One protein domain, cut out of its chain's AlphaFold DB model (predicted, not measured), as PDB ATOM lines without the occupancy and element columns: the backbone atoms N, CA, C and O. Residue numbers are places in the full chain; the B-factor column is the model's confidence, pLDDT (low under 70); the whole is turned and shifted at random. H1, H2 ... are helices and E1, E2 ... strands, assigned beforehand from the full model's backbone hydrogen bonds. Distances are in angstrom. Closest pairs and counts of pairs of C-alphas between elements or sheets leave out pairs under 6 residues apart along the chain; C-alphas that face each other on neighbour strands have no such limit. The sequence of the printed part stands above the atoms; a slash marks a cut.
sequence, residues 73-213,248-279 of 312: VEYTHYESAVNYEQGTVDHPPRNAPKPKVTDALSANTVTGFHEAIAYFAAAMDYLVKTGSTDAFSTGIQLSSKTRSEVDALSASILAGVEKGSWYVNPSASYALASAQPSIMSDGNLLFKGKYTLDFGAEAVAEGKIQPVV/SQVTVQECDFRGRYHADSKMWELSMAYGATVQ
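Overview. This is residues 73 to 213 and 248 to 279 of the 312 residues of the protein "Transcriptional regulator" of Rothia sp. HMSC069C03 (UniProt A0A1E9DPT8). A twisted sheet of five strands curls round one long helix, H2, and a second long helix, H4, runs the same way as H2 beside the E7 and E1 side of the sheet. A small hairpin, E4 and E5, makes one end of the longest axis, and residues 73 to 102, a long stretch with no named element, pass over the side of H2 that the sheet leaves open. The printed part has 173 residues, with four named helices and seven named strands in the order H1, H2, H3, E1, H4, E2, E3, E4, E5, E6, E7. The large sheet is mixed, in the order E1, E7, E6, E3, E2, and the class is mixed, helices and strands. The whole is compact, with a radius of gyration of the C-alphas of 16.5 A and spans of 51 by 35 by 26 A.

Along the chain. After residues 73 to 102, H1 holds residues 103 to 106 and begins with C-alpha 103 at (45.604, -20.901, -23.808). H2, residues 110 to 130, is 30.1 A long and begins with C-alpha 110 at (33.167, -27.102, -23.721). H3 is residues 134 to 137, and E1 is residues 140 to 142. H4, residues 144 to 162, is 26.5 A long. E2, residues 171 to 176, measures 17.3 A, and E3, residues 189 to 198, measures 27.7 A. E4 is residues 202 to 205 and E5 residues 208 to 211. After the cut, E6, residues 250 to 262, is 35.0 A long. E7, residues 267 to 279, is 34.2 A long and ends with C-alpha 279 at (15.400, -7.383, -40.133). E3 bends by 50 degrees at residue 192, E6 by 56 degrees at residue 254 and E7 by 65 degrees at residue 276.

Arrangement. H2 is the hub, touching three other helices. It touches H1, closest at the C-alphas of Leu 105 and Gly 112, 4.7 A, and H3, at those of Ala 123 and Ala 135, 5.3 A. H2 and H4 only just touch, with 3 pairs of C-alphas within 8 A, closest at Leu 127 and Ser 154, 6.8 A; they run the same way at a shallow tilt of 23 degrees. H2 is on one face of the large sheet, two layers, a helix layer and a sheet layer; its closest C-alphas to E2 are those of Asp 125 and Ala 172, 4.5 A. H4 is at the sheet's level, with a height over the sheet of 0.4 A. H1 only grazes the sheet with residues 105 to 106, and H3 is not on it. Edge strand E1 is parallel to E7, with N 141 and O 268 at 2.9 A. E6 and E7 form an antiparallel hairpin, with N 258 and O 271 at 2.9 A. E6 and E3 are antiparallel, with N 193 and O 255 at 2.7 A. E2, the other edge strand, forms a hairpin with E3, with N 173 and O 196 at 2.9 A. In the hairpin of E4 and E5, N 203 and O 210 are 2.9 A apart; both strands are apart from H2 and H4. In H2 and H4 every O i to N i+4 pair is within hydrogen-bond range; H1 and H3 are too short for such a pair.

Size, cuts and confidence. The two C-alphas farthest apart are those of Ser 185 and Lys 208, 52.2 A. Residues 214 to 247 are not printed, and C-alphas 213 and 248 are 8.6 A apart across this cut. Of the links printed whole, E2 to E3 is long, with 12 residues. The mean pLDDT of the printed part is 91.7; residues 81, 248 and 277 to 279 are under 70.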
ATOM      1  N   VAL A  73      27.980 -13.418 -26.160       96.44
ATOM      2  CA  VAL A  73      29.352 -13.909 -26.181       96.44
ATOM      3  C   VAL A  73      30.287 -12.725 -25.986       96.44
ATOM      4  O   VAL A  73      30.406 -11.866 -26.860       96.44
ATOM      5  N   GLU A  74      30.953 -12.689 -24.837       93.81
ATOM      6  CA  GLU A  74      31.929 -11.657 -24.505       93.81
ATOM      7  C   GLU A  74      33.353 -12.178 -24.673       93.81
ATOM      8  O   GLU A  74      33.664 -13.326 -24.354       93.81
ATOM      9  N   TYR A  75      34.235 -11.305 -25.156       94.19
ATOM     10  CA  TYR A  75      35.658 -11.580 -25.251       94.19
ATOM     11  C   TYR A  75      36.439 -10.420 -24.655       94.19
ATOM     12  O   TYR A  75      36.197  -9.267 -24.995       94.19
ATOM     13  N   THR A  76      37.372 -10.714 -23.752       92.62
ATOM     14  CA  THR A  76      38.102  -9.682 -22.992       92.62
ATOM     15  C   THR A  76      39.601  -9.673 -23.271       92.62
ATOM     16  O   THR A  76      40.343  -8.893 -22.674       92.62
ATOM     17  N   HIS A  77      40.076 -10.543 -24.162       93.62
ATOM     18  CA  HIS A  77      41.498 -10.728 -24.432       93.62
ATOM     19  C   HIS A  77      41.882 -10.064 -25.748       93.62
ATOM     20  O   HIS A  77      41.762 -10.645 -26.819       93.62
ATOM     21  N   TYR A  78      42.386  -8.840 -25.672       92.62
ATOM     22  CA  TYR A  78      42.839  -8.100 -26.846       92.62
ATOM     23  C   TYR A  78      44.352  -7.904 -26.817       92.62
ATOM     24  O   TYR A  78      44.996  -7.925 -25.762       92.62
ATOM     25  N   GLU A  79      44.934  -7.724 -27.998       89.00
ATOM     26  CA  GLU A  79      46.240  -7.091 -28.131       89.00
ATOM     27  C   GLU A  79      46.173  -5.678 -27.509       89.00
ATOM     28  O   GLU A  79      45.085  -5.140 -27.312       89.00
ATOM     29  N   SER A  80      47.329  -5.125 -27.122       78.94
ATOM     30  CA  SER A  80      47.497  -3.872 -26.363       78.94
ATOM     31  C   SER A  80      46.403  -2.821 -26.587       78.94
ATOM     32  O   SER A  80      46.002  -2.584 -27.722       78.94
ATOM     33  N   ALA A  81      45.983  -2.131 -25.520       67.94
ATOM     34  CA  ALA A  81      44.963  -1.087 -25.601       67.94
ATOM     35  C   ALA A  81      45.318  -0.043 -26.674       67.94
ATOM     36  O   ALA A  81      46.287   0.708 -26.544       67.94
ATOM     37  N   VAL A  82      44.525  -0.027 -27.741       77.88
ATOM     38  CA  VAL A  82      44.605   0.937 -28.834       77.88
ATOM     39  C   VAL A  82      43.483   1.957 -28.669       77.88
ATOM     40  O   VAL A  82      42.377   1.617 -28.250       77.88
ATOM     41  N   ASN A  83      43.768   3.224 -28.973       87.25
ATOM     42  CA  ASN A  83      42.739   4.259 -28.995       87.25
ATOM     43  C   ASN A  83      41.916   4.073 -30.268       87.25
ATOM     44  O   ASN A  83      42.340   4.505 -31.339       87.25
ATOM     45  N   TYR A  84      40.786   3.376 -30.146       90.00
ATOM     46  CA  TYR A  84      39.874   3.167 -31.263       90.00
ATOM     47  C   TYR A  84      39.377   4.509 -31.806       90.00
ATOM     48  O   TYR A  84      38.857   5.340 -31.059       90.00
ATOM     49  N   GLU A  85      39.529   4.693 -33.114       92.12
ATOM     50  CA  GLU A  85      39.065   5.866 -33.844       92.12
ATOM     51  C   GLU A  85      37.920   5.433 -34.758       92.12
ATOM     52  O   GLU A  85      38.113   4.658 -35.698       92.12
ATOM     53  N   GLN A  86      36.715   5.930 -34.474       91.88
ATOM     54  CA  GLN A  86      35.570   5.751 -35.363       91.88
ATOM     55  C   GLN A  86      35.834   6.396 -36.732       91.88
ATOM     56  O   GLN A  86      36.660   7.303 -36.868       91.88
ATOM     57  N   GLY A  87      35.120   5.932 -37.752       90.31
ATOM     58  CA  GLY A  87      35.193   6.507 -39.088       90.31
ATOM     59  C   GLY A  87      34.769   7.976 -39.096       90.31
ATOM     60  O   GLY A  87      33.883   8.400 -38.363       90.31
ATOM     61  N   THR A  88      35.403   8.765 -39.948       91.25
ATOM     62  CA  THR A  88      35.071  10.175 -40.207       91.25
ATOM     63  C   THR A  88      34.891  10.362 -41.706       91.25
ATOM     64  O   THR A  88      34.997   9.387 -42.434       91.25
ATOM     65  N   VAL A  89      34.643  11.576 -42.208       91.12
ATOM     66  CA  VAL A  89      34.655  11.849 -43.664       91.12
ATOM     67  C   VAL A  89      36.015  11.538 -44.301       91.12
ATOM     68  O   VAL A  89      36.077  11.181 -45.476       91.12
ATOM     69  N   ASP A  90      37.097  11.652 -43.531       91.56
ATOM     70  CA  ASP A  90      38.465  11.587 -44.046       91.56
ATOM     71  C   ASP A  90      39.048  10.169 -44.034       91.56
ATOM     72  O   ASP A  90      39.968   9.862 -44.797       91.56
ATOM     73  N   HIS A  91      38.549   9.294 -43.155       92.12
ATOM     74  CA  HIS A  91      39.055   7.932 -43.033       92.12
ATOM     75  C   HIS A  91      38.009   6.932 -42.508       92.12
ATOM     76  O   HIS A  91      37.156   7.297 -41.695       92.12
ATOM     77  N   PRO A  92      38.125   5.640 -42.877       93.69
ATOM     78  CA  PRO A  92      37.367   4.564 -42.238       93.69
ATOM     79  C   PRO A  92      37.753   4.396 -40.757       93.69
ATOM     80  O   PRO A  92      38.730   5.011 -40.311       93.69
ATOM     81  N   PRO A  93      37.024   3.565 -39.988       92.69
ATOM     82  CA  PRO A  93      37.417   3.232 -38.626       92.69
ATOM     83  C   PRO A  93      38.827   2.632 -38.575       92.69
ATOM     84  O   PRO A  93      39.229   1.850 -39.442       92.69
ATOM     85  N   ARG A  94      39.602   3.011 -37.560       90.56
ATOM     86  CA  ARG A  94      41.006   2.606 -37.386       90.56
ATOM     87  C   ARG A  94      41.288   2.245 -35.936       90.56
ATOM     88  O   ARG A  94      40.526   2.576 -35.033       90.56
ATOM     89  N   ASN A  95      42.406   1.551 -35.721       91.19
ATOM     90  CA  ASN A  95      42.869   1.155 -34.390       91.19
ATOM     91  C   ASN A  95      41.826   0.326 -33.615       91.19
ATOM     92  O   ASN A  95      41.670   0.489 -32.409       91.19
ATOM     93  N   ALA A  96      41.076  -0.545 -34.301       91.06
ATOM     94  CA  ALA A  96      40.184  -1.483 -33.627       91.06
ATOM     95  C   ALA A  96      41.008  -2.482 -32.792       91.06
ATOM     96  O   ALA A  96      42.060  -2.933 -33.258       91.06
ATOM     97  N   PRO A  97      40.564  -2.839 -31.574       91.62
ATOM     98  CA  PRO A  97      41.292  -3.774 -30.730       91.62
ATOM     99  C   PRO A  97      41.282  -5.161 -31.377       91.62
ATOM    100  O   PRO A  97      40.229  -5.759 -31.596       91.62
ATOM    101  N   LYS A  98      42.468  -5.675 -31.699       94.00
ATOM    102  CA  LYS A  98      42.614  -7.001 -32.299       94.00
ATOM    103  C   LYS A  98      42.524  -8.073 -31.206       94.00
ATOM    104  O   LYS A  98      43.226  -7.946 -30.202       94.00
ATOM    105  N   PRO A  99      41.682  -9.111 -31.345       95.06
ATOM    106  CA  PRO A  99      41.601 -10.175 -30.349       95.06
ATOM    107  C   PRO A  99      42.912 -10.965 -30.276       95.06
ATOM    108  O   PRO A  99      43.587 -11.174 -31.284       95.06
ATOM    109  N   LYS A 100      43.265 -11.423 -29.074       94.62
ATOM    110  CA  LYS A 100      44.501 -12.153 -28.787       94.62
ATOM    111  C   LYS A 100      44.196 -13.584 -28.372       94.62
ATOM    112  O   LYS A 100      43.541 -13.794 -27.365       94.62
ATOM    113  N   VAL A 101      44.798 -14.552 -29.057       93.88
ATOM    114  CA  VAL A 101      44.703 -15.980 -28.713       93.88
ATOM    115  C   VAL A 101      45.111 -16.240 -27.254       93.88
ATOM    116  O   VAL A 101      46.159 -15.770 -26.800       93.88
ATOM    117  N   THR A 102      44.301 -17.021 -26.537       92.50
ATOM    118  CA  THR A 102      44.563 -17.476 -25.165       92.50
ATOM    119  C   THR A 102      44.793 -18.985 -25.115       92.50
ATOM    120  O   THR A 102      44.395 -19.726 -26.015       92.50
ATOM    121  N   ASP A 103      45.407 -19.464 -24.031       90.75
ATOM    122  CA  ASP A 103      45.604 -20.901 -23.808       90.75
ATOM    123  C   ASP A 103      44.269 -21.651 -23.652       90.75
ATOM    124  O   ASP A 103      44.179 -22.836 -23.977       90.75
ATOM    125  N   ALA A 104      43.213 -20.957 -23.205       89.12
ATOM    126  CA  ALA A 104      41.877 -21.524 -23.048       89.12
ATOM    127  C   ALA A 104      41.278 -21.987 -24.387       89.12
ATOM    128  O   ALA A 104      40.619 -23.026 -24.413       89.12
ATOM    129  N   LEU A 105      41.594 -21.318 -25.508       89.12
ATOM    130  CA  LEU A 105      41.196 -21.784 -26.844       89.12
ATOM    131  C   LEU A 105      41.753 -23.173 -27.170       89.12
ATOM    132  O   LEU A 105      41.144 -23.916 -27.926       89.12
ATOM    133  N   SER A 106      42.910 -23.544 -26.624       89.31
ATOM    134  CA  SER A 106      43.559 -24.820 -26.957       89.31
ATOM    135  C   SER A 106      43.031 -25.992 -26.123       89.31
ATOM    136  O   SER A 106      43.535 -27.112 -26.231       89.31
ATOM    137  N   ALA A 107      42.049 -25.757 -25.249       91.19
ATOM    138  CA  ALA A 107      41.491 -26.785 -24.385       91.19
ATOM    139  C   ALA A 107      40.442 -27.632 -25.122       91.19
ATOM    140  O   ALA A 107      39.512 -27.113 -25.741       91.19
ATOM    141  N   ASN A 108      40.549 -28.958 -24.986       90.50
ATOM    142  CA  ASN A 108      39.561 -29.920 -25.486       90.50
ATOM    143  C   ASN A 108      38.332 -30.028 -24.554       90.50
ATOM    144  O   ASN A 108      37.986 -31.110 -24.071       90.50
ATOM    145  N   THR A 109      37.709 -28.898 -24.227       91.38
ATOM    146  CA  THR A 109      36.567 -28.806 -23.301       91.38
ATOM    147  C   THR A 109      35.451 -27.964 -23.907       91.38
ATOM    148  O   THR A 109      35.677 -27.237 -24.876       91.38
ATOM    149  N   VAL A 110      34.247 -28.023 -23.327       92.12
ATOM    150  CA  VAL A 110      33.167 -27.102 -23.721       92.12
ATOM    151  C   VAL A 110      33.592 -25.643 -23.511       92.12
ATOM    152  O   VAL A 110      33.353 -24.817 -24.389       92.12
ATOM    153  N   THR A 111      34.306 -25.344 -22.421       92.69
ATOM    154  CA  THR A 111      34.915 -24.025 -22.173       92.69
ATOM    155  C   THR A 111      35.817 -23.587 -23.321       92.69
ATOM    156  O   THR A 111      35.703 -22.463 -23.792       92.69
ATOM    157  N   GLY A 112      36.705 -24.470 -23.792       93.75
ATOM    158  CA  GLY A 112      37.630 -24.146 -24.877       93.75
ATOM    159  C   GLY A 112      36.910 -23.916 -26.203       93.75
ATOM    160  O   GLY A 112      37.284 -23.024 -26.961       93.75
ATOM    161  N   PHE A 113      35.827 -24.655 -26.457       95.12
ATOM    162  CA  PHE A 113      34.971 -24.402 -27.613       95.12
ATOM    163  C   PHE A 113      34.258 -23.047 -27.515       95.12
ATOM    164  O   PHE A 113      34.248 -22.291 -28.485       95.12
ATOM    165  N   HIS A 114      33.693 -22.718 -26.352       95.50
ATOM    166  CA  HIS A 114      33.084 -21.412 -26.112       95.50
ATOM    167  C   HIS A 114      34.102 -20.275 -26.281       95.50
ATOM    168  O   HIS A 114      33.818 -19.296 -26.964       95.50
ATOM    169  N   GLU A 115      35.309 -20.429 -25.736       95.69
ATOM    170  CA  GLU A 115      36.400 -19.465 -25.901       95.69
ATOM    171  C   GLU A 115      36.771 -19.276 -27.384       95.69
ATOM    172  O   GLU A 115      36.992 -18.153 -27.836       95.69
ATOM    173  N   ALA A 116      36.777 -20.354 -28.178       96.44
ATOM    174  CA  ALA A 116      36.990 -20.271 -29.623       96.44
ATOM    175  C   ALA A 116      35.866 -19.497 -30.337       96.44
ATOM    176  O   ALA A 116      36.149 -18.709 -31.242       96.44
ATOM    177  N   ILE A 117      34.606 -19.669 -29.916       96.81
ATOM    178  CA  ILE A 117      33.471 -18.869 -30.409       96.81
ATOM    179  C   ILE A 117      33.632 -17.397 -30.007       96.81
ATOM    180  O   ILE A 117      33.400 -16.519 -30.834       96.81
ATOM    181  N   ALA A 118      34.061 -17.111 -28.779       97.12
ATOM    182  CA  ALA A 118      34.279 -15.747 -28.304       97.12
ATOM    183  C   ALA A 118      35.405 -15.034 -29.060       97.12
ATOM    184  O   ALA A 118      35.234 -13.895 -29.502       97.12
ATOM    185  N   TYR A 119      36.511 -15.732 -29.319       97.50
ATOM    186  CA  TYR A 119      37.573 -15.230 -30.187       97.50
ATOM    187  C   TYR A 119      37.071 -14.977 -31.614       97.50
ATOM    188  O   TYR A 119      37.354 -13.924 -32.185       97.50
ATOM    189  N   PHE A 120      36.289 -15.903 -32.184       97.25
ATOM    190  CA  PHE A 120      35.673 -15.717 -33.498       97.25
ATOM    191  C   PHE A 120      34.755 -14.485 -33.532       97.25
ATOM    192  O   PHE A 120      34.839 -13.685 -34.464       97.25
ATOM    193  N   ALA A 121      33.912 -14.301 -32.513       97.00
ATOM    194  CA  ALA A 121      33.015 -13.156 -32.389       97.00
ATOM    195  C   ALA A 121      33.795 -11.832 -32.373       97.00
ATOM    196  O   ALA A 121      33.486 -10.921 -33.143       97.00
ATOM    197  N   ALA A 122      34.860 -11.756 -31.572       96.75
ATOM    198  CA  ALA A 122      35.739 -10.592 -31.531       96.75
ATOM    199  C   ALA A 122      36.503 -10.372 -32.849       96.75
ATOM    200  O   ALA A 122      36.723  -9.232 -33.255       96.75
ATOM    201  N   ALA A 123      36.884 -11.445 -33.548       97.00
ATOM    202  CA  ALA A 123      37.534 -11.362 -34.854       97.00
ATOM    203  C   ALA A 123      36.577 -10.851 -35.944       97.00
ATOM    204  O   ALA A 123      36.994 -10.080 -36.807       97.00
ATOM    205  N   MET A 124      35.293 -11.217 -35.888       96.94
ATOM    206  CA  MET A 124      34.258 -10.673 -36.772       96.94
ATOM    207  C   MET A 124      33.983  -9.193 -36.496       96.94
ATOM    208  O   MET A 124      33.845  -8.423 -37.444       96.94
ATOM    209  N   ASP A 125      33.959  -8.768 -35.231       96.31
ATOM    210  CA  ASP A 125      33.860  -7.344 -34.873       96.31
ATOM    211  C   ASP A 125      35.062  -6.537 -35.390       96.31
ATOM    212  O   ASP A 125      34.907  -5.485 -36.012       96.31
ATOM    213  N   TYR A 126      36.273  -7.080 -35.237       95.69
ATOM    214  CA  TYR A 126      37.483  -6.502 -35.818       95.69
ATOM    215  C   TYR A 126      37.409  -6.421 -37.355       95.69
ATOM    216  O   TYR A 126      37.765  -5.393 -37.942       95.69
ATOM    217  N   LEU A 127      36.904  -7.471 -38.009       96.31
ATOM    218  CA  LEU A 127      36.727  -7.534 -39.457       96.31
ATOM    219  C   LEU A 127      35.762  -6.462 -39.965       96.31
ATOM    220  O   LEU A 127      36.100  -5.765 -40.916       96.31
ATOM    221  N   VAL A 128      34.584  -6.295 -39.358       95.94
ATOM    222  CA  VAL A 128      33.604  -5.303 -39.845       95.94
ATOM    223  C   VAL A 128      34.078  -3.864 -39.643       95.94
ATOM    224  O   VAL A 128      33.697  -2.984 -40.411       95.94
ATOM    225  N   LYS A 129      34.949  -3.625 -38.654       94.56
ATOM    226  CA  LYS A 129      35.555  -2.311 -38.390       94.56
ATOM    227  C   LYS A 129      36.717  -1.980 -39.320       94.56
ATOM    228  O   LYS A 129      36.885  -0.821 -39.678       94.56
ATOM    229  N   THR A 130      37.534  -2.968 -39.684       94.12
ATOM    230  CA  THR A 130      38.819  -2.727 -40.373       94.12
ATOM    231  C   THR A 130      38.885  -3.282 -41.791       94.12
ATOM    232  O   THR A 130      39.773  -2.914 -42.556       94.12
ATOM    233  N   GLY A 131      37.995  -4.210 -42.139       93.88
ATOM    234  CA  GLY A 131      38.092  -5.043 -43.335       93.88
ATOM    235  C   GLY A 131      39.199  -6.101 -43.279       93.88
ATOM    236  O   GLY A 131      39.316  -6.878 -44.222       93.88
ATOM    237  N   SER A 132      40.009  -6.178 -42.214       94.50
ATOM    238  CA  SER A 132      41.140  -7.111 -42.126       94.50
ATOM    239  C   SER A 132      40.725  -8.495 -41.611       94.50
ATOM    240  O   SER A 132      40.015  -8.624 -40.612       94.50
ATOM    241  N   THR A 133      41.242  -9.545 -42.257       95.50
ATOM    242  CA  THR A 133      41.088 -10.942 -41.815       95.50
ATOM    243  C   THR A 133      42.223 -11.423 -40.911       95.50
ATOM    244  O   THR A 133      42.284 -12.611 -40.601       95.50
ATOM    245  N   ASP A 134      43.145 -10.550 -40.494       93.81
ATOM    246  CA  ASP A 134      44.366 -10.953 -39.778       93.81
ATOM    247  C   ASP A 134      44.073 -11.681 -38.461       93.81
ATOM    248  O   ASP A 134      44.821 -12.574 -38.064       93.81
ATOM    249  N   ALA A 135      42.962 -11.340 -37.802       93.31
ATOM    250  CA  ALA A 135      42.507 -12.009 -36.586       93.31
ATOM    251  C   ALA A 135      42.155 -13.496 -36.810       93.31
ATOM    252  O   ALA A 135      42.280 -14.297 -35.888       93.31
ATOM    253  N   PHE A 136      41.784 -13.905 -38.026       94.31
ATOM    254  CA  PHE A 136      41.450 -15.303 -38.344       94.31
ATOM    255  C   PHE A 136      42.662 -16.159 -38.723       94.31
ATOM    256  O   PHE A 136      42.521 -17.361 -38.926       94.31
ATOM    257  N   SER A 137      43.855 -15.569 -38.819       90.12
ATOM    258  CA  SER A 137      45.085 -16.290 -39.170       90.12
ATOM    259  C   SER A 137      45.718 -17.026 -37.981       90.12
ATOM    260  O   SER A 137      46.718 -17.723 -38.151       90.12
ATOM    261  N   THR A 138      45.175 -16.861 -36.771       88.88
ATOM    262  CA  THR A 138      45.721 -17.417 -35.527       88.88
ATOM    263  C   THR A 138      44.621 -17.936 -34.602       88.88
ATOM    264  O   THR A 138      43.515 -17.406 -34.588       88.88
ATOM    265  N   GLY A 139      44.938 -18.941 -33.779       87.56
ATOM    266  CA  GLY A 139      44.112 -19.405 -32.652       87.56
ATOM    267  C   GLY A 139      42.980 -20.371 -33.001       87.56
ATOM    268  O   GLY A 139      42.778 -21.345 -32.282       87.56
ATOM    269  N   ILE A 140      42.279 -20.136 -34.108       94.62
ATOM    270  CA  ILE A 140      41.206 -21.003 -34.607       94.62
ATOM    271  C   ILE A 140      41.447 -21.377 -36.067       94.62
ATOM    272  O   ILE A 140      42.070 -20.634 -36.823       94.62
ATOM    273  N   GLN A 141      40.912 -22.523 -36.472       95.94
ATOM    274  CA  GLN A 141      40.768 -22.882 -37.877       95.94
ATOM    275  C   GLN A 141      39.330 -22.609 -38.316       95.94
ATOM    276  O   GLN A 141      38.389 -22.796 -37.547       95.94
ATOM    277  N   LEU A 142      39.151 -22.184 -39.562       96.50
ATOM    278  CA  LEU A 142      37.829 -22.031 -40.163       96.50
ATOM    279  C   LEU A 142      37.635 -23.100 -41.228       96.50
ATOM    280  O   LEU A 142      38.545 -23.362 -42.018       96.50
ATOM    281  N   SER A 143      36.430 -23.662 -41.294       96.19
ATOM    282  CA  SER A 143      36.044 -24.498 -42.427       96.19
ATOM    283  C   SER A 143      36.183 -23.702 -43.728       96.19
ATOM    284  O   SER A 143      36.019 -22.478 -43.749       96.19
ATOM    285  N   SER A 144      36.457 -24.383 -44.844       95.12
ATOM    286  CA  SER A 144      36.675 -23.711 -46.133       95.12
ATOM    287  C   SER A 144      35.513 -22.797 -46.522       95.12
ATOM    288  O   SER A 144      35.739 -21.697 -47.019       95.12
ATOM    289  N   LYS A 145      34.275 -23.224 -46.234       94.06
ATOM    290  CA  LYS A 145      33.075 -22.421 -46.472       94.06
ATOM    291  C   LYS A 145      33.096 -21.135 -45.645       94.06
ATOM    292  O   LYS A 145      33.031 -20.054 -46.217       94.06
ATOM    293  N   THR A 146      33.236 -21.244 -44.323       95.50
ATOM    294  CA  THR A 146      33.247 -20.076 -43.430       95.50
ATOM    295  C   THR A 146      34.407 -19.136 -43.749       95.50
ATOM    296  O   THR A 146      34.223 -17.923 -43.759       95.50
ATOM    297  N   ARG A 147      35.587 -19.673 -44.091       96.38
ATOM    298  CA  ARG A 147      36.733 -18.858 -44.511       96.38
ATOM    299  C   ARG A 147      36.426 -18.059 -45.778       96.38
ATOM    300  O   ARG A 147      36.675 -16.861 -45.793       96.38
ATOM    301  N   SER A 148      35.845 -18.696 -46.798       95.94
ATOM    302  CA  SER A 148      35.463 -18.016 -48.044       95.94
ATOM    303  C   SER A 148      34.418 -16.919 -47.828       95.94
ATOM    304  O   SER A 148      34.501 -15.875 -48.466       95.94
ATOM    305  N   GLU A 149      33.457 -17.120 -46.925       94.69
ATOM    306  CA  GLU A 149      32.457 -16.098 -46.577       94.69
ATOM    307  C   GLU A 149      33.100 -14.896 -45.867       94.69
ATOM    308  O   GLU A 149      32.822 -13.749 -46.217       94.69
ATOM    309  N   VAL A 150      34.018 -15.153 -44.929       96.62
ATOM    310  CA  VAL A 150      34.818 -14.118 -44.252       96.62
ATOM    311  C   VAL A 150      35.678 -13.332 -45.246       96.62
ATOM    312  O   VAL A 150      35.718 -12.103 -45.186       96.62
ATOM    313  N   ASP A 151      36.334 -14.014 -46.186       96.25
ATOM    314  CA  ASP A 151      37.163 -13.370 -47.213       96.25
ATOM    315  C   ASP A 151      36.322 -12.538 -48.189       96.25
ATOM    316  O   ASP A 151      36.709 -11.428 -48.556       96.25
ATOM    317  N   ALA A 152      35.144 -13.032 -48.577       95.38
ATOM    318  CA  ALA A 152      34.214 -12.280 -49.413       95.38
ATOM    319  C   ALA A 152      33.717 -11.011 -48.703       95.38
ATOM    320  O   ALA A 152      33.655  -9.943 -49.318       95.38
ATOM    321  N   LEU A 153      33.414 -11.104 -47.403       94.75
ATOM    322  CA  LEU A 153      33.035  -9.951 -46.589       94.75
ATOM    323  C   LEU A 153      34.185  -8.938 -46.493       94.75
ATOM    324  O   LEU A 153      33.969  -7.761 -46.776       94.75
ATOM    325  N   SER A 154      35.405  -9.390 -46.186       96.56
ATOM    326  CA  SER A 154      36.616  -8.554 -46.177       96.56
ATOM    327  C   SER A 154      36.794  -7.800 -47.495       96.56
ATOM    328  O   SER A 154      36.889  -6.571 -47.503       96.56
ATOM    329  N   ALA A 155      36.751  -8.519 -48.620       96.75
ATOM    330  CA  ALA A 155      36.898  -7.930 -49.943       96.75
ATOM    331  C   ALA A 155      35.804  -6.894 -50.235       96.75
ATOM    332  O   ALA A 155      36.094  -5.844 -50.805       96.75
ATOM    333  N   SER A 156      34.559  -7.151 -49.817       94.06
ATOM    334  CA  SER A 156      33.456  -6.199 -49.989       94.06
ATOM    335  C   SER A 156      33.657  -4.909 -49.185       94.06
ATOM    336  O   SER A 156      33.430  -3.822 -49.717       94.06
ATOM    337  N   ILE A 157      34.148  -5.015 -47.944       94.62
ATOM    338  CA  ILE A 157      34.440  -3.866 -47.077       94.62
ATOM    339  C   ILE A 157      35.582  -3.046 -47.677       94.62
ATOM    340  O   ILE A 157      35.445  -1.836 -47.849       94.62
ATOM    341  N   LEU A 158      36.683  -3.700 -48.055       94.88
ATOM    342  CA  LEU A 158      37.846  -3.030 -48.638       94.88
ATOM    343  C   LEU A 158      37.507  -2.361 -49.976       94.88
ATOM    344  O   LEU A 158      37.891  -1.215 -50.191       94.88
ATOM    345  N   ALA A 159      36.709  -3.008 -50.828       94.69
ATOM    346  CA  ALA A 159      36.222  -2.400 -52.065       94.69
ATOM    347  C   ALA A 159      35.318  -1.179 -51.809       94.69
ATOM    348  O   ALA A 159      35.306  -0.242 -52.609       94.69
ATOM    349  N   GLY A 160      34.551  -1.176 -50.713       91.94
ATOM    350  CA  GLY A 160      33.817   0.002 -50.250       91.94
ATOM    351  C   GLY A 160      34.765   1.136 -49.866       91.94
ATOM    352  O   GLY A 160      34.632   2.250 -50.377       91.94
ATOM    353  N   VAL A 161      35.777   0.830 -49.049       93.56
ATOM    354  CA  VAL A 161      36.787   1.798 -48.592       93.56
ATOM    355  C   VAL A 161      37.556   2.403 -49.770       93.56
ATOM    356  O   VAL A 161      37.728   3.620 -49.821       93.56
ATOM    357  N   GLU A 162      37.948   1.596 -50.759       92.50
ATOM    358  CA  GLU A 162      38.599   2.060 -51.996       92.50
ATOM    359  C   GLU A 162      37.725   3.031 -52.802       92.50
ATOM    360  O   GLU A 162      38.237   3.942 -53.453       92.50
ATOM    361  N   LYS A 163      36.401   2.869 -52.736       92.00
ATOM    362  CA  LYS A 163      35.422   3.768 -53.364       92.00
ATOM    363  C   LYS A 163      35.076   4.982 -52.499       92.00
ATOM    364  O   LYS A 163      34.185   5.748 -52.864       92.00
ATOM    365  N   GLY A 164      35.748   5.173 -51.366       91.44
ATOM    366  CA  GLY A 164      35.454   6.273 -50.453       91.44
ATOM    367  C   GLY A 164      34.174   6.061 -49.644       91.44
ATOM    368  O   GLY A 164      33.487   7.039 -49.345       91.44
ATOM    369  N   SER A 165      33.808   4.803 -49.357       92.44
ATOM    370  CA  SER A 165      32.627   4.469 -48.562       92.44
ATOM    371  C   SER A 165      32.922   3.535 -47.392       92.44
ATOM    372  O   SER A 165      33.595   2.519 -47.543       92.44
ATOM    373  N   TRP A 166      32.399   3.872 -46.215       95.06
ATOM    374  CA  TRP A 166      32.526   3.067 -44.999       95.06
ATOM    375  C   TRP A 166      31.438   3.414 -43.988       95.06
ATOM    376  O   TRP A 166      30.870   4.501 -44.010       95.06
ATOM    377  N   TYR A 167      31.182   2.503 -43.058       94.31
ATOM    378  CA  TYR A 167      30.353   2.775 -41.887       94.31
ATOM    379  C   TYR A 167      31.176   3.498 -40.814       94.31
ATOM    380  O   TYR A 167      32.354   3.188 -40.623       94.31
ATOM    381  N   VAL A 168      30.576   4.466 -40.116       94.12
ATOM    382  CA  VAL A 168      31.271   5.278 -39.099       94.12
ATOM    383  C   VAL A 168      31.614   4.449 -37.862       94.12
ATOM    384  O   VAL A 168      32.735   4.524 -37.367       94.12
ATOM    385  N   ASN A 169      30.682   3.630 -37.377       94.19
ATOM    386  CA  ASN A 169      30.897   2.805 -36.189       94.19
ATOM    387  C   ASN A 169      30.148   1.464 -36.299       94.19
ATOM    388  O   ASN A 169      29.171   1.252 -35.579       94.19
ATOM    389  N   PRO A 170      30.552   0.579 -37.232       95.00
ATOM    390  CA  PRO A 170      29.954  -0.741 -37.341       95.00
ATOM    391  C   PRO A 170      30.383  -1.627 -36.166       95.00
ATOM    392  O   PRO A 170      31.499  -1.503 -35.650       95.00
ATOM    393  N   SER A 171      29.525  -2.563 -35.769       94.88
ATOM    394  CA  SER A 171      29.861  -3.581 -34.774       94.88
ATOM    395  C   SER A 171      29.185  -4.915 -35.060       94.88
ATOM    396  O   SER A 171      28.088  -4.975 -35.619       94.88
ATOM    397  N   ALA A 172      29.854  -5.997 -34.675       95.88
ATOM    398  CA  ALA A 172      29.339  -7.354 -34.781       95.88
ATOM    399  C   ALA A 172      29.298  -8.008 -33.399       95.88
ATOM    400  O   ALA A 172      30.256  -7.931 -32.634       95.88
ATOM    401  N   SER A 173      28.201  -8.690 -33.082       96.25
ATOM    402  CA  SER A 173      28.075  -9.451 -31.838       96.25
ATOM    403  C   SER A 173      27.344 -10.768 -32.051       96.25
ATOM    404  O   SER A 173      26.616 -10.958 -33.029       96.25
ATOM    405  N   TYR A 174      27.555 -11.696 -31.120       97.38
ATOM    406  CA  TYR A 174      26.953 -13.020 -31.147       97.38
ATOM    407  C   TYR A 174      26.344 -13.347 -29.794       97.38
ATOM    408  O   TYR A 174      26.893 -12.984 -28.757       97.38
ATOM    409  N   ALA A 175      25.223 -14.056 -29.801       97.31
ATOM    410  CA  ALA A 175      24.602 -14.578 -28.593       97.31
ATOM    411  C   ALA A 175      24.256 -16.057 -28.760       97.31
ATOM    412  O   ALA A 175      23.691 -16.439 -29.784       97.31
ATOM    413  N   LEU A 176      24.557 -16.885 -27.764       97.44
ATOM    414  CA  LEU A 176      24.245 -18.312 -27.772       97.44
ATOM    415  C   LEU A 176      22.859 -18.568 -27.176       97.44
ATOM    416  O   LEU A 176      22.458 -17.971 -26.177       97.44
ATOM    417  N   ALA A 177      22.111 -19.474 -27.798       95.06
ATOM    418  CA  ALA A 177      20.735 -19.789 -27.427       95.06
ATOM    419  C   ALA A 177      20.632 -20.812 -26.284       95.06
ATOM    420  O   ALA A 177      19.575 -20.933 -25.666       95.06
ATOM    421  N   SER A 178      21.697 -21.569 -26.015       92.00
ATOM    422  CA  SER A 178      21.711 -22.650 -25.029       92.00
ATOM    423  C   SER A 178      22.902 -22.542 -24.087       92.00
ATOM    424  O   SER A 178      23.960 -22.046 -24.457       92.00
ATOM    425  N   ALA A 179      22.717 -23.023 -22.856       91.50
ATOM    426  CA  ALA A 179      23.756 -23.030 -21.829       91.50
ATOM    427  C   ALA A 179      24.923 -23.967 -22.176       91.50
ATOM    428  O   ALA A 179      26.048 -23.724 -21.769       91.50
ATOM    429  N   GLN A 180      24.635 -25.035 -22.919       92.25
ATOM    430  CA  GLN A 180      25.569 -26.091 -23.296       92.25
ATOM    431  C   GLN A 180      25.399 -26.419 -24.788       92.25
ATOM    432  O   GLN A 180      24.297 -26.222 -25.331       92.25
ATOM    433  N   PRO A 181      26.453 -26.897 -25.472       93.06
ATOM    434  CA  PRO A 181      26.362 -27.294 -26.864       93.06
ATOM    435  C   PRO A 181      25.633 -28.633 -26.986       93.06
ATOM    436  O   PRO A 181      25.701 -29.497 -26.114       93.06
ATOM    437  N   SER A 182      24.967 -28.837 -28.115       91.44
ATOM    438  CA  SER A 182      24.465 -30.155 -28.501       91.44
ATOM    439  C   SER A 182      25.592 -30.983 -29.114       91.44
ATOM    440  O   SER A 182      26.425 -30.455 -29.850       91.44
ATOM    441  N   ILE A 183      25.608 -32.288 -28.847       90.56
ATOM    442  CA  ILE A 183      26.532 -33.221 -29.501       90.56
ATOM    443  C   ILE A 183      25.850 -33.765 -30.756       90.56
ATOM    444  O   ILE A 183      24.771 -34.356 -30.686       90.56
ATOM    445  N   MET A 184      26.478 -33.551 -31.907       89.19
ATOM    446  CA  MET A 184      26.015 -34.048 -33.200       89.19
ATOM    447  C   MET A 184      26.319 -35.544 -33.360       89.19
ATOM    448  O   MET A 184      27.147 -36.110 -32.650       89.19
ATOM    449  N   SER A 185      25.690 -36.203 -34.336       86.62
ATOM    450  CA  SER A 185      25.903 -37.638 -34.600       86.62
ATOM    451  C   SER A 185      27.340 -37.994 -35.002       86.62
ATOM    452  O   SER A 185      27.764 -39.130 -34.822       86.62
ATOM    453  N   ASP A 186      28.088 -37.037 -35.549       86.00
ATOM    454  CA  ASP A 186      29.515 -37.166 -35.871       86.00
ATOM    455  C   ASP A 186      30.442 -36.789 -34.702       86.00
ATOM    456  O   ASP A 186      31.663 -36.745 -34.854       86.00
ATOM    457  N   GLY A 187      29.865 -36.532 -33.527       85.19
ATOM    458  CA  GLY A 187      30.579 -36.181 -32.308       85.19
ATOM    459  C   GLY A 187      31.047 -34.730 -32.247       85.19
ATOM    460  O   GLY A 187      31.719 -34.379 -31.280       85.19
ATOM    461  N   ASN A 188      30.741 -33.879 -33.232       91.69
ATOM    462  CA  ASN A 188      31.064 -32.453 -33.153       91.69
ATOM    463  C   ASN A 188      30.104 -31.717 -32.215       91.69
ATOM    464  O   ASN A 188      28.944 -32.104 -32.056       91.69
ATOM    465  N   LEU A 189      30.579 -30.618 -31.633       93.44
ATOM    466  CA  LEU A 189      29.751 -29.741 -30.811       93.44
ATOM    467  C   LEU A 189      28.993 -28.749 -31.690       93.44
ATOM    468  O   LEU A 189      29.524 -28.269 -32.692       93.44
ATOM    469  N   LEU A 190      27.760 -28.436 -31.303       95.19
ATOM    470  CA  LEU A 190      26.912 -27.450 -31.958       95.19
ATOM    471  C   LEU A 190      26.315 -26.496 -30.924       95.19
ATOM    472  O   LEU A 190      25.517 -26.909 -30.081       95.19
ATOM    473  N   PHE A 191      26.634 -25.214 -31.042       96.31
ATOM    474  CA  PHE A 191      25.865 -24.146 -30.416       96.31
ATOM    475  C   PHE A 191      24.971 -23.482 -31.455       96.31
ATOM    476  O   PHE A 191      25.428 -23.109 -32.531       96.31
ATOM    477  N   LYS A 192      23.701 -23.288 -31.110       96.12
ATOM    478  CA  LYS A 192      22.834 -22.370 -31.848       96.12
ATOM    479  C   LYS A 192      22.970 -20.983 -31.257       96.12
ATOM    480  O   LYS A 192      23.102 -20.843 -30.040       96.12
ATOM    481  N   GLY A 193      22.886 -19.967 -32.093       95.19
ATOM    482  CA  GLY A 193      23.025 -18.590 -31.671       95.19
ATOM    483  C   GLY A 193      22.386 -17.600 -32.628       95.19
ATOM    484  O   GLY A 193      21.693 -17.946 -33.586       95.19
ATOM    485  N   LYS A 194      22.620 -16.329 -32.337       95.75
ATOM    486  CA  LYS A 194      22.198 -15.189 -33.139       95.75
ATOM    487  C   LYS A 194      23.401 -14.308 -33.395       95.75
ATOM    488  O   LYS A 194      24.099 -13.935 -32.458       95.75
ATOM    489  N   TYR A 195      23.606 -13.987 -34.657       94.75
ATOM    490  CA  TYR A 195      24.527 -12.974 -35.123       94.75
ATOM    491  C   TYR A 195      23.784 -11.646 -35.236       94.75
ATOM    492  O   TYR A 195      22.678 -11.601 -35.777       94.75
ATOM    493  N   THR A 196      24.385 -10.579 -34.725       95.25
ATOM    494  CA  THR A 196      23.886  -9.213 -34.863       95.25
ATOM    495  C   THR A 196      24.961  -8.364 -35.520       95.25
ATOM    496  O   THR A 196      26.079  -8.291 -35.009       95.25
ATOM    497  N   LEU A 197      24.616  -7.716 -36.628       94.31
ATOM    498  CA  LEU A 197      25.445  -6.716 -37.288       94.31
ATOM    499  C   LEU A 197      24.752  -5.362 -37.174       94.31
ATOM    500  O   LEU A 197      23.666  -5.162 -37.720       94.31
ATOM    501  N   ASP A 198      25.381  -4.447 -36.452       94.62
ATOM    502  CA  ASP A 198      24.981  -3.047 -36.393       94.62
ATOM    503  C   ASP A 198      25.875  -2.256 -37.349       94.62
ATOM    504  O   ASP A 198      27.099  -2.240 -37.204       94.62
ATOM    505  N   PHE A 199      25.273  -1.615 -38.346       90.75
ATOM    506  CA  PHE A 199      25.987  -0.771 -39.304       90.75
ATOM    507  C   PHE A 199      26.328   0.618 -38.739       90.75
ATOM    508  O   PHE A 199      27.041   1.389 -39.380       90.75
ATOM    509  N   GLY A 200      25.831   0.952 -37.549       90.25
ATOM    510  CA  GLY A 200      25.865   2.294 -36.992       90.25
ATOM    511  C   GLY A 200      24.784   3.199 -37.591       90.25
ATOM    512  O   GLY A 200      24.036   2.824 -38.496       90.25
ATOM    513  N   ALA A 201      24.687   4.416 -37.059       89.44
ATOM    514  CA  ALA A 201      23.725   5.418 -37.518       89.44
ATOM    515  C   ALA A 201      24.200   6.177 -38.770       89.44
ATOM    516  O   ALA A 201      23.385   6.721 -39.515       89.44
ATOM    517  N   GLU A 202      25.514   6.208 -39.003       90.25
ATOM    518  CA  GLU A 202      26.164   7.035 -40.016       90.25
ATOM    519  C   GLU A 202      27.100   6.204 -40.902       90.25
ATOM    520  O   GLU A 202      27.809   5.305 -40.442       90.25
ATOM    521  N   ALA A 203      27.128   6.544 -42.185       92.19
ATOM    522  CA  ALA A 203      28.080   6.032 -43.155       92.19
ATOM    523  C   ALA A 203      28.630   7.182 -43.993       92.19
ATOM    524  O   ALA A 203      27.968   8.197 -44.201       92.19
ATOM    525  N   VAL A 204      29.839   7.007 -44.501       91.94
ATOM    526  CA  VAL A 204      30.424   7.874 -45.512       91.94
ATOM    527  C   VAL A 204      30.219   7.237 -46.874       91.94
ATOM    528  O   VAL A 204      30.430   6.036 -47.050       91.94
ATOM    529  N   ALA A 205      29.803   8.039 -47.844       89.00
ATOM    530  CA  ALA A 205      29.820   7.691 -49.256       89.00
ATOM    531  C   ALA A 205      30.190   8.940 -50.059       89.00
ATOM    532  O   ALA A 205      29.715  10.036 -49.761       89.00
ATOM    533  N   GLU A 206      31.073   8.786 -51.050       82.38
ATOM    534  CA  GLU A 206      31.520   9.889 -51.918       82.38
ATOM    535  C   GLU A 206      32.044  11.115 -51.129       82.38
ATOM    536  O   GLU A 206      31.855  12.265 -51.531       82.38
ATOM    537  N   GLY A 207      32.687  10.881 -49.974       80.50
ATOM    538  CA  GLY A 207      33.237  11.942 -49.118       80.50
ATOM    539  C   GLY A 207      32.194  12.749 -48.332       80.50
ATOM    540  O   GLY A 207      32.474  13.874 -47.922       80.50
ATOM    541  N   LYS A 208      30.984  12.214 -48.128       87.25
ATOM    542  CA  LYS A 208      29.935  12.839 -47.306       87.25
ATOM    543  C   LYS A 208      29.408  11.859 -46.270       87.25
ATOM    544  O   LYS A 208      29.169  10.701 -46.598       87.25
ATOM    545  N   ILE A 209      29.188  12.339 -45.044       90.19
ATOM    546  CA  ILE A 209      28.437  11.590 -44.030       90.19
ATOM    547  C   ILE A 209      26.954  11.630 -44.396       90.19
ATOM    548  O   ILE A 209      26.395  12.690 -44.687       90.19
ATOM    549  N   GLN A 210      26.326  10.467 -44.354       89.81
ATOM    550  CA  GLN A 210      24.907  10.262 -44.576       89.81
ATOM    551  C   GLN A 210      24.361   9.266 -43.545       89.81
ATOM    552  O   GLN A 210      25.094   8.381 -43.094       89.81
ATOM    553  N   PRO A 211      23.078   9.383 -43.159       87.69
ATOM    554  CA  PRO A 211      22.453   8.384 -42.308       87.69
ATOM    555  C   PRO A 211      22.429   7.028 -43.015       87.69
ATOM    556  O   PRO A 211      22.218   6.949 -44.231       87.69
ATOM    557  N   VAL A 212      22.602   5.954 -42.247       83.38
ATOM    558  CA  VAL A 212      22.390   4.591 -42.740       83.38
ATOM    559  C   VAL A 212      20.884   4.384 -42.893       83.38
ATOM    560  O   VAL A 212      20.179   4.028 -41.953       83.38
ATOM    561  N   VAL A 213      20.359   4.696 -44.077       73.25
ATOM    562  CA  VAL A 213      18.952   4.466 -44.415       73.25
ATOM    563  C   VAL A 213      18.792   3.089 -45.038       73.25
ATOM    564  O   VAL A 213      19.612   2.662 -45.849       73.25
ATOM    565  N   SER A 248      20.222   3.569 -35.853       68.06
ATOM    566  CA  SER A 248      21.200   2.596 -36.341       68.06
ATOM    567  C   SER A 248      20.496   1.417 -37.011       68.06
ATOM    568  O   SER A 248      19.497   0.902 -36.494       68.06
ATOM    569  N   GLN A 249      21.006   0.988 -38.165       80.81
ATOM    570  CA  GLN A 249      20.459  -0.170 -38.858       80.81
ATOM    571  C   GLN A 249      21.088  -1.445 -38.298       80.81
ATOM    572  O   GLN A 249      22.284  -1.679 -38.452       80.81
ATOM    573  N   VAL A 250      20.251  -2.295 -37.705       88.12
ATOM    574  CA  VAL A 250      20.667  -3.569 -37.117       88.12
ATOM    575  C   VAL A 250      20.073  -4.723 -37.916       88.12
ATOM    576  O   VAL A 250      18.861  -4.787 -38.140       88.12
ATOM    577  N   THR A 251      20.913  -5.660 -38.345       90.44
ATOM    578  CA  THR A 251      20.473  -6.945 -38.894       90.44
ATOM    579  C   THR A 251      20.740  -8.046 -37.884       90.44
ATOM    580  O   THR A 251      21.802  -8.115 -37.270       90.44
ATOM    581  N   VAL A 252      19.748  -8.917 -37.700       91.94
ATOM    582  CA  VAL A 252      19.860 -10.089 -36.834       91.94
ATOM    583  C   VAL A 252      19.686 -11.324 -37.701       91.94
ATOM    584  O   VAL A 252      18.774 -11.397 -38.523       91.94
ATOM    585  N   GLN A 253      20.559 -12.305 -37.538       92.62
ATOM    586  CA  GLN A 253      20.527 -13.549 -38.292       92.62
ATOM    587  C   GLN A 253      20.740 -14.709 -37.330       92.62
ATOM    588  O   GLN A 253      21.587 -14.646 -36.442       92.62
ATOM    589  N   GLU A 254      19.968 -15.779 -37.478       94.25
ATOM    590  CA  GLU A 254      20.274 -17.009 -36.747       94.25
ATOM    591  C   GLU A 254      21.600 -17.578 -37.253       94.25
ATOM    592  O   GLU A 254      21.928 -17.459 -38.435       94.25
ATOM    593  N   CYS A 255      22.387 -18.173 -36.368       94.25
ATOM    594  CA  CYS A 255      23.635 -18.813 -36.747       94.25
ATOM    595  C   CYS A 255      23.876 -20.078 -35.931       94.25
ATOM    596  O   CYS A 255      23.533 -20.160 -34.755       94.25
ATOM    597  N   ASP A 256      24.501 -21.051 -36.573       95.75
ATOM    598  CA  ASP A 256      24.885 -22.320 -35.985       95.75
ATOM    599  C   ASP A 256      26.415 -22.391 -35.957       95.75
ATOM    600  O   ASP A 256      27.074 -22.330 -36.999       95.75
ATOM    601  N   PHE A 257      26.977 -22.521 -34.758       96.31
ATOM    602  CA  PHE A 257      28.399 -22.715 -34.506       96.31
ATOM    603  C   PHE A 257      28.691 -24.193 -34.328       96.31
ATOM    604  O   PHE A 257      28.401 -24.771 -33.277       96.31
ATOM    605  N   ARG A 258      29.306 -24.808 -35.333       96.31
ATOM    606  CA  ARG A 258      29.788 -26.182 -35.239       96.31
ATOM    607  C   ARG A 258      31.287 -26.198 -34.967       96.31
ATOM    608  O   ARG A 258      32.056 -25.632 -35.736       96.31
ATOM    609  N   GLY A 259      31.690 -26.885 -33.905       95.06
ATOM    610  CA  GLY A 259      33.081 -27.026 -33.486       95.06
ATOM    611  C   GLY A 259      33.587 -28.449 -33.623       95.06
ATOM    612  O   GLY A 259      32.941 -29.398 -33.167       95.06
ATOM    613  N   ARG A 260      34.773 -28.591 -34.210       94.38
ATOM    614  CA  ARG A 260      35.569 -29.817 -34.172       94.38
ATOM    615  C   ARG A 260      36.913 -29.512 -33.531       94.38
ATOM    616  O   ARG A 260      37.601 -28.594 -33.956       94.38
ATOM    617  N   TYR A 261      37.302 -30.304 -32.541       93.38
ATOM    618  CA  TYR A 261      38.623 -30.174 -31.932       93.38
ATOM    619  C   TYR A 261      39.647 -31.049 -32.655       93.38
ATOM    620  O   TYR A 261      39.403 -32.236 -32.888       93.38
ATOM    621  N   HIS A 262      40.799 -30.465 -32.973       92.50
ATOM    622  CA  HIS A 262      41.930 -31.140 -33.602       92.50
ATOM    623  C   HIS A 262      43.047 -31.333 -32.575       92.50
ATOM    624  O   HIS A 262      43.721 -30.384 -32.180       92.50
ATOM    625  N   ALA A 263      43.227 -32.569 -32.101       88.81
ATOM    626  CA  ALA A 263      44.159 -32.879 -31.011       88.81
ATOM    627  C   ALA A 263      45.644 -32.760 -31.398       88.81
ATOM    628  O   ALA A 263      46.486 -32.519 -30.534       88.81
ATOM    629  N   ASP A 264      45.957 -32.919 -32.682       90.06
ATOM    630  CA  ASP A 264      47.291 -32.771 -33.267       90.06
ATOM    631  C   ASP A 264      47.769 -31.313 -33.245       90.06
ATOM    632  O   ASP A 264      48.895 -31.030 -32.839       90.06
ATOM    633  N   SER A 265      46.890 -30.390 -33.631       90.44
ATOM    634  CA  SER A 265      47.166 -28.954 -33.693       90.44
ATOM    635  C   SER A 265      46.757 -28.198 -32.428       90.44
ATOM    636  O   SER A 265      47.134 -27.041 -32.269       90.44
ATOM    637  N   LYS A 266      46.015 -28.851 -31.523       91.50
ATOM    638  CA  LYS A 266      45.387 -28.250 -30.335       91.50
ATOM    639  C   LYS A 266      44.536 -27.023 -30.673       91.50
ATOM    640  O   LYS A 266      44.535 -26.041 -29.940       91.50
ATOM    641  N   MET A 267      43.830 -27.076 -31.801       93.19
ATOM    642  CA  MET A 267      42.989 -25.981 -32.282       93.19
ATOM    643  C   MET A 267      41.557 -26.448 -32.522       93.19
ATOM    644  O   MET A 267      41.308 -27.590 -32.918       93.19
ATOM    645  N   TRP A 268      40.614 -25.528 -32.337       95.38
ATOM    646  CA  TRP A 268      39.241 -25.710 -32.789       95.38
ATOM    647  C   TRP A 268      39.112 -25.312 -34.254       95.38
ATOM    648  O   TRP A 268      39.520 -24.224 -34.654       95.38
ATOM    649  N   GLU A 269      38.510 -26.191 -35.047       96.50
ATOM    650  CA  GLU A 269      37.953 -25.856 -36.348       96.50
ATOM    651  C   GLU A 269      36.487 -25.462 -36.173       96.50
ATOM    652  O   GLU A 269      35.667 -26.251 -35.687       96.50
ATOM    653  N   LEU A 270      36.167 -24.238 -36.582       97.19
ATOM    654  CA  LEU A 270      34.826 -23.681 -36.553       97.19
ATOM    655  C   LEU A 270      34.208 -23.717 -37.948       97.19
ATOM    656  O   LEU A 270      34.808 -23.297 -38.940       97.19
ATOM    657  N   SER A 271      32.969 -24.183 -38.011       96.25
ATOM    658  CA  SER A 271      32.124 -24.088 -39.189       96.25
ATOM    659  C   SER A 271      30.841 -23.368 -38.816       96.25
ATOM    660  O   SER A 271      30.114 -23.802 -37.921       96.25
ATOM    661  N   MET A 272      30.580 -22.270 -39.509       94.69
ATOM    662  CA  MET A 272      29.392 -21.457 -39.324       94.69
ATOM    663  C   MET A 272      28.377 -21.692 -40.428       94.69
ATOM    664  O   MET A 272      28.721 -21.779 -41.609       94.69
ATOM    665  N   ALA A 273      27.112 -21.748 -40.031       93.12
ATOM    666  CA  ALA A 273      25.987 -21.662 -40.944       93.12
ATOM    667  C   ALA A 273      25.063 -20.539 -40.485       93.12
ATOM    668  O   ALA A 273      24.601 -20.541 -39.349       93.12
ATOM    669  N   TYR A 274      24.802 -19.586 -41.371       88.88
ATOM    670  CA  TYR A 274      23.891 -18.479 -41.117       88.88
ATOM    671  C   TYR A 274      22.508 -18.784 -41.717       88.88
ATOM    672  O   TYR A 274      22.408 -19.274 -42.843       88.88
ATOM    673  N   GLY A 275      21.449 -18.542 -40.942       83.88
ATOM    674  CA  GLY A 275      20.045 -18.721 -41.318       83.88
ATOM    675  C   GLY A 275      19.477 -17.529 -42.093       83.88
ATOM    676  O   GLY A 275      20.218 -16.676 -42.565       83.88
ATOM    677  N   ALA A 276      18.156 -17.433 -42.243       74.12
ATOM    678  CA  ALA A 276      17.545 -16.261 -42.877       74.12
ATOM    679  C   ALA A 276      17.731 -14.996 -42.015       74.12
ATOM    680  O   ALA A 276      17.734 -15.064 -40.783       74.12
ATOM    681  N   THR A 277      17.884 -13.836 -42.657       68.25
ATOM    682  CA  THR A 277      17.968 -12.552 -41.958       68.25
ATOM    683  C   THR A 277      16.595 -12.147 -41.423       68.25
ATOM    684  O   THR A 277      15.594 -12.144 -42.140       68.25
ATOM    685  N   VAL A 278      16.546 -11.777 -40.148       62.19
ATOM    686  CA  VAL A 278      15.394 -11.145 -39.507       62.19
ATOM    687  C   VAL A 278      15.745  -9.669 -39.355       62.19
ATOM    688  O   VAL A 278      16.563  -9.285 -38.520       62.19
ATOM    689  N   GLN A 279      15.174  -8.824 -40.211       50.12
ATOM    690  CA  GLN A 279      15.400  -7.383 -40.133       50.12
ATOM    691  C   GLN A 279      14.609  -6.827 -38.941       50.12
ATOM    692  O   GLN A 279      13.385  -6.706 -38.985       50.12
TER     693      GLN A 279